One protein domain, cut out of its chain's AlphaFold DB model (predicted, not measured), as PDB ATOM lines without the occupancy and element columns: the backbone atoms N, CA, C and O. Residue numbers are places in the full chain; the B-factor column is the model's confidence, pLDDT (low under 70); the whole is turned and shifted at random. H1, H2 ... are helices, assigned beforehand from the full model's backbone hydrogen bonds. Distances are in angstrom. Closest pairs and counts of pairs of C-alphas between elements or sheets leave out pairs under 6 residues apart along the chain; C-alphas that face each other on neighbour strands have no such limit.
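AT A GLANCE: This is residues 32 to 142 of the 171 residues of the protein "Succinate dehydrogenase/fumarate reductase iron-sulfur subunit" of Smithella sp. PtaU1.Bin162 (UniProt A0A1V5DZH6). Helices H1, H2, H4 and H6 make a loose ring, with the small helices H3 and H5 together beside it and the loop of residues 67 to 91 at the end away from H1. The printed part has 111 residues with six named helices, no named strand: all helix, though under half of the residues are in named elements. It is compact, radius of gyration of the C-alphas 14.1 A, spanning 38 by 28 by 26 A.

HOW THE PARTS SIT: Start at H1, residues 34 to 40; it only just touches H6, residues 127 to 141, with 3 pairs of C-alphas within 8 A, closest Ile 36 and Lys 132, 6.1 A. H2, residues 44 to 55, touches H4, residues 92 to 104, about perpendicular at 76 degrees, by residues 52 to 55 alone; closest C-alphas Met 55 and Gln 96, 6.1 A. H3, residues 63 to 66, touches H5, residues 115 to 118; closest C-alphas Cys 64 and Cys 116, 4.2 A. In H1, H2, H4 and H6 every O i to N i+4 pair is within hydrogen-bond range; H3 and H5 are too short for one.

IN THESE COORDINATES: Find C-alpha 34 at (-7.825, -45.824, -22.480), where H1 begins. H2 runs 16.4 A, H4 18.2 A, and H6 20.2 A to C-alpha 141 at (9.042, -53.750, -15.423).

THE WHOLE: The farthest C-alphas, Glu 34 and Gln 82, are 41.0 A apart. The printed part has no cut, H3 to H4 is a long link, and no printed residue is under 70 in pLDDT.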
ATOM      1  N   GLU A  32      -8.522 -50.961 -20.087       94.75
ATOM      2  CA  GLU A  32      -8.121 -50.557 -18.721       94.75
ATOM      3  C   GLU A  32      -7.232 -49.301 -18.653       94.75
ATOM      4  O   GLU A  32      -7.125 -48.676 -17.596       94.75
ATOM      5  N   TYR A  33      -6.609 -48.931 -19.776       96.88
ATOM      6  CA  TYR A  33      -5.702 -47.790 -19.902       96.88
ATOM      7  C   TYR A  33      -6.168 -46.716 -20.890       96.88
ATOM      8  O   TYR A  33      -5.412 -45.779 -21.128       96.88
ATOM      9  N   GLU A  34      -7.363 -46.808 -21.481       96.38
ATOM     10  CA  GLU A  34      -7.825 -45.824 -22.480       96.38
ATOM     11  C   GLU A  34      -7.850 -44.395 -21.920       96.38
ATOM     12  O   GLU A  34      -7.220 -43.503 -22.488       96.38
ATOM     13  N   GLU A  35      -8.462 -44.200 -20.747       95.19
ATOM     14  CA  GLU A  35      -8.490 -42.896 -20.062       95.19
ATOM     15  C   GLU A  35      -7.081 -42.384 -19.716       95.19
ATOM     16  O   GLU A  35      -6.821 -41.179 -19.719       95.19
ATOM     17  N   ILE A  36      -6.153 -43.298 -19.415       97.50
ATOM     18  CA  ILE A  36      -4.770 -42.948 -19.074       97.50
ATOM     19  C   ILE A  36      -4.006 -42.513 -20.318       97.50
ATOM     20  O   ILE A  36      -3.337 -41.487 -20.270       97.50
ATOM     21  N   LYS A  37      -4.151 -43.229 -21.436       98.06
ATOM     22  CA  LYS A  37      -3.552 -42.850 -22.723       98.06
ATOM     23  C   LYS A  37      -4.055 -41.480 -23.180       98.06
ATOM     24  O   LYS A  37      -3.265 -40.654 -23.627       98.06
ATOM     25  N   GLU A  38      -5.352 -41.203 -23.029       97.19
ATOM     26  CA  GLU A  38      -5.906 -39.874 -23.316       97.19
ATOM     27  C   GLU A  38      -5.271 -38.795 -22.423       97.19
ATOM     28  O   GLU A  38      -4.887 -37.728 -22.904       97.19
ATOM     29  N   PHE A  39      -5.121 -39.074 -21.125       97.25
ATOM     30  CA  PHE A  39      -4.524 -38.137 -20.177       97.25
ATOM     31  C   PHE A  39      -3.024 -37.903 -20.420       97.25
ATOM     32  O   PHE A  39      -2.565 -36.768 -20.319       97.25
ATOM     33  N   GLU A  40      -2.264 -38.944 -20.767       97.00
ATOM     34  CA  GLU A  40      -0.831 -38.878 -21.092       97.00
ATOM     35  C   GLU A  40      -0.548 -37.991 -22.309       97.00
ATOM     36  O   GLU A  40       0.445 -37.265 -22.313       97.00
ATOM     37  N   ASN A  41      -1.445 -37.997 -23.299       97.50
ATOM     38  CA  ASN A  41      -1.326 -37.186 -24.513       97.50
ATOM     39  C   ASN A  41      -1.545 -35.680 -24.282       97.50
ATOM     40  O   ASN A  41      -1.368 -34.884 -25.205       97.50
ATOM     41  N   LYS A  42      -1.928 -35.260 -23.069       97.88
ATOM     42  CA  LYS A  42      -2.067 -33.840 -22.726       97.88
ATOM     43  C   LYS A  42      -0.704 -33.188 -22.438       97.88
ATOM     44  O   LYS A  42       0.196 -33.855 -21.907       97.88
ATOM     45  N   PRO A  43      -0.557 -31.873 -22.688       98.44
ATOM     46  CA  PRO A  43       0.604 -31.100 -22.248       98.44
ATOM     47  C   PRO A  43       0.900 -31.271 -20.750       98.44
ATOM     48  O   PRO A  43      -0.007 -31.505 -19.943       98.44
ATOM     49  N   ASN A  44       2.173 -31.141 -20.364       97.75
ATOM     50  CA  ASN A  44       2.597 -31.255 -18.961       97.75
ATOM     51  C   ASN A  44       1.842 -30.260 -18.067       97.75
ATOM     52  O   ASN A  44       1.422 -30.606 -16.965       97.75
ATOM     53  N   GLU A  45       1.624 -29.045 -18.565       98.25
ATOM     54  CA  GLU A  45       0.938 -27.957 -17.874       98.25
ATOM     55  C   GLU A  45      -0.527 -28.309 -17.596       98.25
ATOM     56  O   GLU A  45      -1.026 -28.055 -16.501       98.25
ATOM     57  N   GLU A  46      -1.209 -28.958 -18.545       98.31
ATOM     58  CA  GLU A  46      -2.588 -29.428 -18.364       98.31
ATOM     59  C   GLU A  46      -2.672 -30.572 -17.352       98.31
ATOM     60  O   GLU A  46      -3.566 -30.591 -16.501       98.31
ATOM     61  N   ARG A  47      -1.726 -31.519 -17.402       97.62
ATOM     62  CA  ARG A  47      -1.650 -32.617 -16.427       97.62
ATOM     63  C   ARG A  47      -1.373 -32.098 -15.019       97.62
ATOM     64  O   ARG A  47      -2.015 -32.545 -14.066       97.62
ATOM     65  N   TRP A  48      -0.474 -31.125 -14.889       97.06
ATOM     66  CA  TRP A  48      -0.184 -30.463 -13.620       97.06
ATOM     67  C   TRP A  48      -1.388 -29.672 -13.104       97.06
ATOM     68  O   TRP A  48      -1.773 -29.827 -11.946       97.06
ATOM     69  N   ALA A  49      -2.049 -28.894 -13.964       98.25
ATOM     70  CA  ALA A  49      -3.262 -28.167 -13.600       98.25
ATOM     71  C   ALA A  49      -4.378 -29.113 -13.128       98.25
ATOM     72  O   ALA A  49      -5.066 -28.816 -12.148       98.25
ATOM     73  N   TYR A  50      -4.528 -30.276 -13.773       97.94
ATOM     74  CA  TYR A  50      -5.449 -31.318 -13.324       97.94
ATOM     75  C   TYR A  50      -5.084 -31.829 -11.926       97.94
ATOM     76  O   TYR A  50      -5.954 -31.875 -11.058       97.94
ATOM     77  N   PHE A  51      -3.814 -32.164 -11.679       97.56
ATOM     78  CA  PHE A  51      -3.352 -32.598 -10.360       97.56
ATOM     79  C   PHE A  51      -3.625 -31.543  -9.284       97.56
ATOM     80  O   PHE A  51      -4.260 -31.849  -8.278       97.56
ATOM     81  N   VAL A  52      -3.235 -30.288  -9.516       97.81
ATOM     82  CA  VAL A  52      -3.463 -29.182  -8.572       97.81
ATOM     83  C   VAL A  52      -4.953 -29.009  -8.271       97.81
ATOM     84  O   VAL A  52      -5.333 -28.876  -7.107       97.81
ATOM     85  N   LYS A  53      -5.808 -29.051  -9.301       98.00
ATOM     86  CA  LYS A  53      -7.266 -28.955  -9.148       98.00
ATOM     87  C   LYS A  53      -7.832 -30.123  -8.342       98.00
ATOM     88  O   LYS A  53      -8.659 -29.909  -7.461       98.00
ATOM     89  N   GLU A  54      -7.404 -31.343  -8.645       98.12
ATOM     90  CA  GLU A  54      -7.909 -32.554  -8.000       98.12
ATOM     91  C   GLU A  54      -7.480 -32.622  -6.530       98.12
ATOM     92  O   GLU A  54      -8.302 -32.873  -5.649       98.12
ATOM     93  N   MET A  55      -6.210 -32.316  -6.241       97.50
ATOM     94  CA  MET A  55      -5.686 -32.280  -4.872       97.50
ATOM     95  C   MET A  55      -6.249 -31.104  -4.070       97.50
ATOM     96  O   MET A  55      -6.358 -31.204  -2.852       97.50
ATOM     97  N   GLY A  56      -6.689 -30.028  -4.732       97.31
ATOM     98  CA  GLY A  56      -7.383 -28.905  -4.097       97.31
ATOM     99  C   GLY A  56      -8.722 -29.267  -3.441       97.31
ATOM    100  O   GLY A  56      -9.225 -28.484  -2.643       97.31
ATOM    101  N   LYS A  57      -9.293 -30.443  -3.740       97.62
ATOM    102  CA  LYS A  57     -10.477 -30.981  -3.045       97.62
ATOM    103  C   LYS A  57     -10.129 -31.671  -1.718       97.62
ATOM    104  O   LYS A  57     -11.016 -31.957  -0.920       97.62
ATOM    105  N   CYS A  58      -8.870 -32.060  -1.521       97.62
ATOM    106  CA  CYS A  58      -8.472 -32.946  -0.437       97.62
ATOM    107  C   CYS A  58      -8.339 -32.188   0.891       97.62
ATOM    108  O   CYS A  58      -7.506 -31.303   1.015       97.62
ATOM    109  N   ILE A  59      -9.097 -32.622   1.899       96.44
ATOM    110  CA  ILE A  59      -9.076 -32.086   3.278       96.44
ATOM    111  C   ILE A  59      -8.154 -32.882   4.224       96.44
ATOM    112  O   ILE A  59      -8.358 -32.925   5.431       96.44
ATOM    113  N   ARG A  60      -7.228 -33.673   3.663       95.12
ATOM    114  CA  ARG A  60      -6.298 -34.567   4.392       95.12
ATOM    115  C   ARG A  60      -6.909 -35.417   5.526       95.12
ATOM    116  O   ARG A  60      -6.229 -35.785   6.472       95.12
ATOM    117  N   CYS A  61      -8.158 -35.864   5.379       95.94
ATOM    118  CA  CYS A  61      -8.849 -36.707   6.370       95.94
ATOM    119  C   CYS A  61      -8.337 -38.162   6.469       95.94
ATOM    120  O   CYS A  61      -8.851 -38.949   7.256       95.94
ATOM    121  N   TYR A  62      -7.378 -38.557   5.625       95.50
ATOM    122  CA  TYR A  62      -6.764 -39.893   5.568       95.50
ATOM    123  C   TYR A  62      -7.693 -41.094   5.318       95.50
ATOM    124  O   TYR A  62      -7.201 -42.220   5.279       95.50
ATOM    125  N   ALA A  63      -8.984 -40.898   5.029       97.81
ATOM    126  CA  ALA A  63      -9.915 -41.995   4.725       97.81
ATOM    127  C   ALA A  63      -9.387 -42.923   3.614       97.81
ATOM    128  O   ALA A  63      -9.348 -44.142   3.768       97.81
ATOM    129  N   CYS A  64      -8.871 -42.344   2.522       97.69
ATOM    130  CA  CYS A  64      -8.281 -43.108   1.422       97.69
ATOM    131  C   CYS A  64      -7.036 -43.922   1.824       97.69
ATOM    132  O   CYS A  64      -6.763 -44.954   1.212       97.69
ATOM    133  N   ARG A  65      -6.266 -43.474   2.826       96.31
ATOM    134  CA  ARG A  65      -5.140 -44.229   3.393       96.31
ATOM    135  C   ARG A  65      -5.663 -45.404   4.216       96.31
ATOM    136  O   ARG A  65      -5.210 -46.513   3.975       96.31
ATOM    137  N   GLN A  66      -6.628 -45.169   5.104       96.19
ATOM    138  CA  GLN A  66      -7.159 -46.209   5.996       96.19
ATOM    139  C   GLN A  66      -7.913 -47.316   5.253       96.19
ATOM    140  O   GLN A  66      -7.879 -48.470   5.657       96.19
ATOM    141  N   ALA A  67      -8.558 -46.988   4.133       97.06
ATOM    142  CA  ALA A  67      -9.257 -47.973   3.307       97.06
ATOM    143  C   ALA A  67      -8.341 -48.755   2.347       97.06
ATOM    144  O   ALA A  67      -8.816 -49.640   1.634       97.06
ATOM    145  N   CYS A  68      -7.057 -48.394   2.241       96.94
ATOM    146  CA  CYS A  68      -6.148 -49.000   1.274       96.94
ATOM    147  C   CYS A  68      -5.485 -50.255   1.862       96.94
ATOM    148  O   CYS A  68      -4.724 -50.123   2.822       96.94
ATOM    149  N   PRO A  69      -5.667 -51.445   1.259       93.75
ATOM    150  CA  PRO A  69      -5.054 -52.672   1.770       93.75
ATOM    151  C   PRO A  69      -3.524 -52.661   1.663       93.75
ATOM    152  O   PRO A  69      -2.858 -53.347   2.426       93.75
ATOM    153  N   SER A  70      -2.947 -51.856   0.761       93.56
ATOM    154  CA  SER A  70      -1.492 -51.750   0.585       93.56
ATOM    155  C   SER A  70      -0.837 -50.686   1.485       93.56
ATOM    156  O   SER A  70       0.381 -50.517   1.446       93.56
ATOM    157  N   CYS A  71      -1.607 -49.942   2.289       93.56
ATOM    158  CA  CYS A  71      -1.085 -48.932   3.215       93.56
ATOM    159  C   CYS A  71      -0.894 -49.506   4.630       93.56
ATOM    160  O   CYS A  71      -1.544 -49.061   5.570       93.56
ATOM    161  N   TYR A  72       0.022 -50.465   4.782       91.31
ATOM    162  CA  TYR A  72       0.275 -51.189   6.041       91.31
ATOM    163  C   TYR A  72       1.662 -50.929   6.654       91.31
ATOM    164  O   TYR A  72       2.086 -51.647   7.557       91.31
ATOM    165  N   CYS A  73       2.412 -49.941   6.149       90.81
ATOM    166  CA  CYS A  73       3.762 -49.661   6.639       90.81
ATOM    167  C   CYS A  73       3.751 -49.382   8.155       90.81
ATOM    168  O   CYS A  73       2.947 -48.554   8.590       90.81
ATOM    169  N   PRO A  74       4.667 -49.983   8.942       91.00
ATOM    170  CA  PRO A  74       4.737 -49.755  10.389       91.00
ATOM    171  C   PRO A  74       5.102 -48.305  10.725       91.00
ATOM    172  O   PRO A  74       4.700 -47.786  11.761       91.00
ATOM    173  N   THR A  75       5.823 -47.642   9.817       91.56
ATOM    174  CA  THR A  75       6.197 -46.234   9.914       91.56
ATOM    175  C   THR A  75       5.698 -45.503   8.673       91.56
ATOM    176  O   THR A  75       6.055 -45.858   7.547       91.56
ATOM    177  N   CYS A  76       4.867 -44.475   8.857       92.38
ATOM    178  CA  CYS A  76       4.301 -43.691   7.762       92.38
ATOM    179  C   CYS A  76       4.851 -42.261   7.762       92.38
ATOM    180  O   CYS A  76       4.812 -41.582   8.780       92.38
ATOM    181  N   PHE A  77       5.308 -41.764   6.607       93.44
ATOM    182  CA  PHE A  77       5.763 -40.372   6.450       93.44
ATOM    183  C   PHE A  77       4.704 -39.336   6.874       93.44
ATOM    184  O   PHE A  77       5.059 -38.255   7.325       93.44
ATOM    185  N   ALA A  78       3.416 -39.681   6.756       91.44
ATOM    186  CA  ALA A  78       2.299 -38.812   7.114       91.44
ATOM    187  C   ALA A  78       2.043 -38.719   8.630       91.44
ATOM    188  O   ALA A  78       1.318 -37.834   9.067       91.44
ATOM    189  N   GLU A  79       2.610 -39.633   9.421       89.88
ATOM    190  CA  GLU A  79       2.463 -39.679  10.886       89.88
ATOM    191  C   GLU A  79       3.775 -39.332  11.610       89.88
ATOM    192  O   GLU A  79       3.811 -39.258  12.836       89.88
ATOM    193  N   GLN A  80       4.863 -39.112  10.866       88.69
ATOM    194  CA  GLN A  80       6.165 -38.775  11.429       88.69
ATOM    195  C   GLN A  80       6.285 -37.277  11.716       88.69
ATOM    196  O   GLN A  80       5.983 -36.434  10.872       88.69
ATOM    197  N   SER A  81       6.801 -36.956  12.901       89.00
ATOM    198  CA  SER A  81       7.179 -35.594  13.288       89.00
ATOM    199  C   SER A  81       8.662 -35.289  13.051       89.00
ATOM    200  O   SER A  81       9.043 -34.121  13.064       89.00
ATOM    201  N   GLN A  82       9.511 -36.304  12.837       89.44
ATOM    202  CA  GLN A  82      10.953 -36.138  12.613       89.44
ATOM    203  C   GLN A  82      11.494 -37.157  11.586       89.44
ATOM    204  O   GLN A  82      11.569 -38.341  11.910       89.44
ATOM    205  N   PRO A  83      11.908 -36.717  10.377       89.25
ATOM    206  CA  PRO A  83      11.634 -35.398   9.802       89.25
ATOM    207  C   PRO A  83      10.130 -35.217   9.544       89.25
ATOM    208  O   PRO A  83       9.427 -36.164   9.191       89.25
ATOM    209  N   GLN A  84       9.634 -33.991   9.709       91.56
ATOM    210  CA  GLN A  84       8.257 -33.657   9.358       91.56
ATOM    211  C   GLN A  84       8.172 -33.344   7.859       91.56
ATOM    212  O   GLN A  84       8.608 -32.286   7.417       91.56
ATOM    213  N   TRP A  85       7.613 -34.269   7.078       90.38
ATOM    214  CA  TRP A  85       7.463 -34.105   5.625       90.38
ATOM    215  C   TRP A  85       6.281 -33.222   5.234       90.38
ATOM    216  O   TRP A  85       6.322 -32.545   4.210       90.38
ATOM    217  N   VAL A  86       5.216 -33.267   6.033       93.00
ATOM    218  CA  VAL A  86       3.985 -32.505   5.825       93.00
ATOM    219  C   VAL A  86       3.480 -31.970   7.168       93.00
ATOM    220  O   VAL A  86       3.567 -32.644   8.198       93.00
ATOM    221  N   GLY A  87       2.962 -30.745   7.174       90.44
ATOM    222  CA  GLY A  87       2.336 -30.099   8.323       90.44
ATOM    223  C   GLY A  87       1.056 -30.805   8.772       90.44
ATOM    224  O   GLY A  87       0.522 -31.657   8.064       90.44
ATOM    225  N   ILE A  88       0.536 -30.428   9.943       86.31
ATOM    226  CA  ILE A  88      -0.690 -31.017  10.521       86.31
ATOM    227  C   ILE A  88      -1.964 -30.503   9.821       86.31
ATOM    228  O   ILE A  88      -2.967 -31.208   9.811       86.31
ATOM    229  N   GLY A  89      -1.932 -29.287   9.257       88.25
ATOM    230  CA  GLY A  89      -3.106 -28.591   8.706       88.25
ATOM    231  C   GLY A  89      -3.599 -29.137   7.361       88.25
ATOM    232  O   GLY A  89      -3.582 -30.332   7.106       88.25
ATOM    233  N   GLU A  90      -3.977 -28.273   6.424       88.38
ATOM    234  CA  GLU A  90      -4.350 -28.665   5.048       88.38
ATOM    235  C   GLU A  90      -3.776 -27.719   3.993       88.38
ATOM    236  O   GLU A  90      -4.324 -27.563   2.902       88.38
ATOM    237  N   ASP A  91      -2.625 -27.115   4.308       94.44
ATOM    238  CA  ASP A  91      -1.897 -26.262   3.378       94.44
ATOM    239  C   ASP A  91      -1.747 -26.936   2.010       94.44
ATOM    240  O   ASP A  91      -1.495 -28.141   1.890       94.44
ATOM    241  N   LYS A  92      -1.950 -26.152   0.949       94.12
ATOM    242  CA  LYS A  92      -2.036 -26.680  -0.421       94.12
ATOM    243  C   LYS A  92      -0.768 -27.429  -0.827       94.12
ATOM    244  O   LYS A  92      -0.870 -28.485  -1.449       94.12
ATOM    245  N   SER A  93       0.401 -26.896  -0.468       94.19
ATOM    246  CA  SER A  93       1.700 -27.535  -0.705       94.19
ATOM    247  C   SER A  93       1.773 -28.897  -0.026       94.19
ATOM    248  O   SER A  93       2.098 -29.890  -0.666       94.19
ATOM    249  N   ASP A  94       1.389 -28.964   1.243       94.88
ATOM    250  CA  ASP A  94       1.482 -30.171   2.057       94.88
ATOM    251  C   ASP A  94       0.509 -31.242   1.581       94.88
ATOM    252  O   ASP A  94       0.839 -32.423   1.555       94.88
ATOM    253  N   THR A  95      -0.683 -30.834   1.153       96.19
ATOM    254  CA  THR A  95      -1.680 -31.725   0.557       96.19
ATOM    255  C   THR A  95      -1.182 -32.326  -0.752       96.19
ATOM    256  O   THR A  95      -1.328 -33.531  -0.972       96.19
ATOM    257  N   GLN A  96      -0.542 -31.521  -1.601       96.06
ATOM    258  CA  GLN A  96       0.072 -31.999  -2.840       96.06
ATOM    259  C   GLN A  96       1.248 -32.940  -2.560       96.06
ATOM    260  O   GLN A  96       1.300 -34.024  -3.137       96.06
ATOM    261  N   VAL A  97       2.149 -32.576  -1.642       95.50
ATOM    262  CA  VAL A  97       3.290 -33.411  -1.233       95.50
ATOM    263  C   VAL A  97       2.810 -34.729  -0.628       95.50
ATOM    264  O   VAL A  97       3.286 -35.790  -1.027       95.50
ATOM    265  N   PHE A  98       1.814 -34.687   0.263       96.38
ATOM    266  CA  PHE A  98       1.210 -35.875   0.859       96.38
ATOM    267  C   PHE A  98       0.699 -36.837  -0.212       96.38
ATOM    268  O   PHE A  98       1.017 -38.028  -0.180       96.38
ATOM    269  N   GLN A  99      -0.074 -36.336  -1.177       96.94
ATOM    270  CA  GLN A  99      -0.624 -37.190  -2.225       96.94
ATOM    271  C   GLN A  99       0.461 -37.678  -3.181       96.94
ATOM    272  O   GLN A  99       0.448 -38.850  -3.535       96.94
ATOM    273  N   MET A 100       1.443 -36.849  -3.534       96.31
ATOM    274  CA  MET A 100       2.549 -37.256  -4.402       96.31
ATOM    275  C   MET A 100       3.392 -38.375  -3.770       96.31
ATOM    276  O   MET A 100       3.593 -39.411  -4.400       96.31
ATOM    277  N   MET A 101       3.792 -38.229  -2.503       95.81
ATOM    278  CA  MET A 101       4.518 -39.272  -1.763       95.81
ATOM    279  C   MET A 101       3.677 -40.539  -1.589       95.81
ATOM    280  O   MET A 101       4.163 -41.649  -1.807       95.81
ATOM    281  N   ARG A 102       2.392 -40.398  -1.234       95.94
ATOM    282  CA  ARG A 102       1.493 -41.548  -1.076       95.94
ATOM    283  C   ARG A 102       1.306 -42.299  -2.392       95.94
ATOM    284  O   ARG A 102       1.356 -43.522  -2.377       95.94
ATOM    285  N   LEU A 103       1.075 -41.598  -3.502       96.56
ATOM    286  CA  LEU A 103       0.953 -42.201  -4.831       96.56
ATOM    287  C   LEU A 103       2.254 -42.916  -5.216       96.56
ATOM    288  O   LEU A 103       2.202 -44.062  -5.649       96.56
ATOM    289  N   TYR A 104       3.409 -42.296  -4.974       95.44
ATOM    290  CA  TYR A 104       4.715 -42.896  -5.253       95.44
ATOM    291  C   TYR A 104       4.955 -44.200  -4.473       95.44
ATOM    292  O   TYR A 104       5.378 -45.200  -5.045       95.44
ATOM    293  N   HIS A 105       4.584 -44.261  -3.190       94.75
ATOM    294  CA  HIS A 105       4.667 -45.501  -2.403       94.75
ATOM    295  C   HIS A 105       3.775 -46.643  -2.922       94.75
ATOM    296  O   HIS A 105       3.914 -47.777  -2.465       94.75
ATOM    297  N   MET A 106       2.849 -46.363  -3.843       95.50
ATOM    298  CA  MET A 106       1.928 -47.348  -4.411       95.50
ATOM    299  C   MET A 106       2.402 -47.942  -5.746       95.50
ATOM    300  O   MET A 106       1.704 -48.807  -6.283       95.50
ATOM    301  N   VAL A 107       3.556 -47.521  -6.279       95.25
ATOM    302  CA  VAL A 107       4.147 -48.084  -7.509       95.25
ATOM    303  C   VAL A 107       4.333 -49.597  -7.351       95.25
ATOM    304  O   VAL A 107       4.997 -50.056  -6.423       95.25
ATOM    305  N   GLY A 108       3.686 -50.374  -8.226       94.31
ATOM    306  CA  GLY A 108       3.670 -51.843  -8.172       94.31
ATOM    307  C   GLY A 108       2.926 -52.460  -6.981       94.31
ATOM    308  O   GLY A 108       3.078 -53.644  -6.702       94.31
ATOM    309  N   ARG A 109       2.129 -51.674  -6.240       94.44
ATOM    310  CA  ARG A 109       1.360 -52.145  -5.067       94.44
ATOM    311  C   ARG A 109      -0.141 -51.883  -5.154       94.44
ATOM    312  O   ARG A 109      -0.907 -52.459  -4.382       94.44
ATOM    313  N   CYS A 110      -0.577 -50.974  -6.025       95.56
ATOM    314  CA  CYS A 110      -1.993 -50.677  -6.218       95.56
ATOM    315  C   CYS A 110      -2.655 -51.738  -7.102       95.56
ATOM    316  O   CYS A 110      -2.296 -51.871  -8.263       95.56
ATOM    317  N   VAL A 111      -3.677 -52.418  -6.582       94.19
ATOM    318  CA  VAL A 111      -4.460 -53.436  -7.317       94.19
ATOM    319  C   VAL A 111      -5.705 -52.867  -8.016       94.19
ATOM    320  O   VAL A 111      -6.623 -53.598  -8.364       94.19
ATOM    321  N   ASP A 112      -5.785 -51.541  -8.154       95.38
ATOM    322  CA  ASP A 112      -6.896 -50.833  -8.809       95.38
ATOM    323  C   ASP A 112      -8.303 -51.124  -8.227       95.38
ATOM    324  O   ASP A 112      -9.320 -51.025  -8.910       95.38
ATOM    325  N   CYS A 113      -8.406 -51.445  -6.930       94.75
ATOM    326  CA  CYS A 113      -9.693 -51.786  -6.301       94.75
ATOM    327  C   CYS A 113     -10.690 -50.611  -6.238       94.75
ATOM    328  O   CYS A 113     -11.901 -50.817  -6.164       94.75
ATOM    329  N   GLY A 114     -10.202 -49.366  -6.279       95.50
ATOM    330  CA  GLY A 114     -11.031 -48.158  -6.218       95.50
ATOM    331  C   GLY A 114     -11.484 -47.741  -4.812       95.50
ATOM    332  O   GLY A 114     -12.178 -46.731  -4.692       95.50
ATOM    333  N   SER A 115     -11.060 -48.430  -3.743       96.69
ATOM    334  CA  SER A 115     -11.458 -48.099  -2.360       96.69
ATOM    335  C   SER A 115     -11.133 -46.658  -1.971       96.69
ATOM    336  O   SER A 115     -11.902 -46.009  -1.276       96.69
ATOM    337  N   CYS A 116     -10.006 -46.118  -2.444       97.44
ATOM    338  CA  CYS A 116      -9.619 -44.736  -2.163       97.44
ATOM    339  C   CYS A 116     -10.618 -43.698  -2.700       97.44
ATOM    340  O   CYS A 116     -10.810 -42.670  -2.056       97.44
ATOM    341  N   VAL A 117     -11.254 -43.982  -3.842       96.94
ATOM    342  CA  VAL A 117     -12.283 -43.127  -4.444       96.94
ATOM    343  C   VAL A 117     -13.614 -43.327  -3.728       96.94
ATOM    344  O   VAL A 117     -14.286 -42.347  -3.420       96.94
ATOM    345  N   SER A 118     -13.980 -44.574  -3.411       96.88
ATOM    346  CA  SER A 118     -15.273 -44.871  -2.783       96.88
ATOM    347  C   SER A 118     -15.422 -44.277  -1.383       96.88
ATOM    348  O   SER A 118     -16.525 -43.886  -1.015       96.88
ATOM    349  N   VAL A 119     -14.332 -44.179  -0.613       98.00
ATOM    350  CA  VAL A 119     -14.368 -43.624   0.751       98.00
ATOM    351  C   VAL A 119     -14.093 -42.124   0.820       98.00
ATOM    352  O   VAL A 119     -14.129 -41.557   1.910       98.00
ATOM    353  N   CYS A 120     -13.749 -41.463  -0.290       98.12
ATOM    354  CA  CYS A 120     -13.387 -40.051  -0.241       98.12
ATOM    355  C   CYS A 120     -14.640 -39.171  -0.089       98.12
ATOM    356  O   CYS A 120     -15.422 -39.081  -1.037       98.12
ATOM    357  N   PRO A 121     -14.809 -38.431   1.026       98.06
ATOM    358  CA  PRO A 121     -15.986 -37.578   1.216       98.06
ATOM    359  C   PRO A 121     -15.999 -36.363   0.276       98.06
ATOM    360  O   PRO A 121     -17.048 -35.772   0.049       98.06
ATOM    361  N   MET A 122     -14.840 -36.004  -0.287       98.38
ATOM    362  CA  MET A 122     -14.671 -34.840  -1.163       98.38
ATOM    363  C   MET A 122     -14.614 -35.203  -2.652       98.38
ATOM    364  O   MET A 122     -14.387 -34.332  -3.490       98.38
ATOM    365  N   GLY A 123     -14.771 -36.487  -2.998       97.38
ATOM    366  CA  GLY A 123     -14.711 -36.944  -4.387       97.38
ATOM    367  C   GLY A 123     -13.353 -36.703  -5.061       97.38
ATOM    368  O   GLY A 123     -13.314 -36.313  -6.230       97.38
ATOM    369  N   VAL A 124     -12.252 -36.891  -4.319       98.19
ATOM    370  CA  VAL A 124     -10.889 -36.913  -4.874       98.19
ATOM    371  C   VAL A 124     -10.691 -38.219  -5.642       98.19
ATOM    372  O   VAL A 124     -10.758 -39.307  -5.064       98.19
ATOM    373  N   ASP A 125     -10.385 -38.114  -6.929       96.62
ATOM    374  CA  ASP A 125     -10.034 -39.242  -7.782       96.62
ATOM    375  C   ASP A 125      -8.519 -39.486  -7.785       96.62
ATOM    376  O   ASP A 125      -7.762 -38.930  -8.584       96.62
ATOM    377  N   LEU A 126      -8.072 -40.362  -6.882       97.19
ATOM    378  CA  LEU A 126      -6.692 -40.857  -6.870       97.19
ATOM    379  C   LEU A 126      -6.455 -41.970  -7.899       97.19
ATOM    380  O   LEU A 126      -5.301 -42.272  -8.217       97.19
ATOM    381  N   ARG A 127      -7.521 -42.600  -8.409       95.62
ATOM    382  CA  ARG A 127      -7.421 -43.784  -9.264       95.62
ATOM    383  C   ARG A 127      -6.755 -43.446 -10.590       95.62
ATOM    384  O   ARG A 127      -5.935 -44.234 -11.039       95.62
ATOM    385  N   LYS A 128      -7.017 -42.270 -11.171       95.62
ATOM    386  CA  LYS A 128      -6.349 -41.833 -12.411       95.62
ATOM    387  C   LYS A 128      -4.821 -41.879 -12.305       95.62
ATOM    388  O   LYS A 128      -4.154 -42.439 -13.170       95.62
ATOM    389  N   PHE A 129      -4.263 -41.357 -11.214       97.25
ATOM    390  CA  PHE A 129      -2.815 -41.360 -10.988       97.25
ATOM    391  C   PHE A 129      -2.289 -42.757 -10.650       97.25
ATOM    392  O   PHE A 129      -1.270 -43.180 -11.183       97.25
ATOM    393  N   LEU A 130      -3.003 -43.506  -9.807       97.38
ATOM    394  CA  LEU A 130      -2.621 -44.876  -9.461       97.38
ATOM    395  C   LEU A 130      -2.640 -45.808 -10.678       97.38
ATOM    396  O   LEU A 130      -1.758 -46.649 -10.809       97.38
ATOM    397  N   LYS A 131      -3.608 -45.644 -11.585       96.62
ATOM    398  CA  LYS A 131      -3.720 -46.446 -12.806       96.62
ATOM    399  C   LYS A 131      -2.642 -46.091 -13.828       96.62
ATOM    400  O   LYS A 131      -2.166 -46.971 -14.538       96.62
ATOM    401  N   LYS A 132      -2.198 -44.830 -13.853       97.00
ATOM    402  CA  LYS A 132      -0.988 -44.419 -14.574       97.00
ATOM    403  C   LYS A 132       0.265 -45.111 -14.020       97.00
ATOM    404  O   LYS A 132       1.024 -45.671 -14.800       97.00
ATOM    405  N   LEU A 133       0.444 -45.155 -12.699       96.75
ATOM    406  CA  LEU A 133       1.576 -45.867 -12.087       96.75
ATOM    407  C   LEU A 133       1.517 -47.390 -12.312       96.75
ATOM    408  O   LEU A 133       2.559 -48.009 -12.492       96.75
ATOM    409  N   ASP A 134       0.323 -47.990 -12.333       96.38
ATOM    410  CA  ASP A 134       0.117 -49.395 -12.730       96.38
ATOM    411  C   ASP A 134       0.528 -49.639 -14.193       96.38
ATOM    412  O   ASP A 134       1.259 -50.587 -14.472       96.38
ATOM    413  N   LYS A 135       0.128 -48.755 -15.121       96.94
ATOM    414  CA  LYS A 135       0.558 -48.811 -16.527       96.94
ATOM    415  C   LYS A 135       2.080 -48.742 -16.656       96.94
ATOM    416  O   LYS A 135       2.659 -49.562 -17.360       96.94
ATOM    417  N   ASP A 136       2.721 -47.808 -15.954       95.81
ATOM    418  CA  ASP A 136       4.181 -47.656 -15.977       95.81
ATOM    419  C   ASP A 136       4.897 -48.872 -15.387       95.81
ATOM    420  O   ASP A 136       5.871 -49.356 -15.963       95.81
ATOM    421  N   ALA A 137       4.395 -49.408 -14.270       94.50
ATOM    422  CA  ALA A 137       4.932 -50.626 -13.669       94.50
ATOM    423  C   ALA A 137       4.886 -51.810 -14.652       94.50
ATOM    424  O   ALA A 137       5.854 -52.565 -14.761       94.50
ATOM    425  N   TRP A 138       3.800 -51.928 -15.417       94.06
ATOM    426  CA  TRP A 138       3.659 -52.948 -16.448       94.06
ATOM    427  C   TRP A 138       4.582 -52.713 -17.654       94.06
ATOM    428  O   TRP A 138       5.311 -53.616 -18.055       94.06
ATOM    429  N   GLU A 139       4.579 -51.513 -18.239       93.44
ATOM    430  CA  GLU A 139       5.323 -51.204 -19.474       93.44
ATOM    431  C   GLU A 139       6.849 -51.185 -19.277       93.44
ATOM    432  O   GLU A 139       7.611 -51.498 -20.205       93.44
ATOM    433  N   PHE A 140       7.314 -50.808 -18.084       90.25
ATOM    434  CA  PHE A 140       8.742 -50.741 -17.783       90.25
ATOM    435  C   PHE A 140       9.288 -52.014 -17.150       90.25
ATOM    436  O   PHE A 140      10.387 -52.410 -17.527       90.25
ATOM    437  N   PHE A 141       8.527 -52.664 -16.266       90.44
ATOM    438  CA  PHE A 141       9.042 -53.750 -15.423       90.44
ATOM    439  C   PHE A 141       8.259 -55.061 -15.550       90.44
ATOM    440  O   PHE A 141       8.591 -56.034 -14.882       90.44
ATOM    441  N   GLY A 142       7.194 -55.106 -16.361       91.19
ATOM    442  CA  GLY A 142       6.330 -56.285 -16.463       91.19
ATOM    443  C   GLY A 142       5.592 -56.623 -15.163       91.19
ATOM    444  O   GLY A 142       5.036 -57.712 -15.043       91.19
TER     445      GLY A 142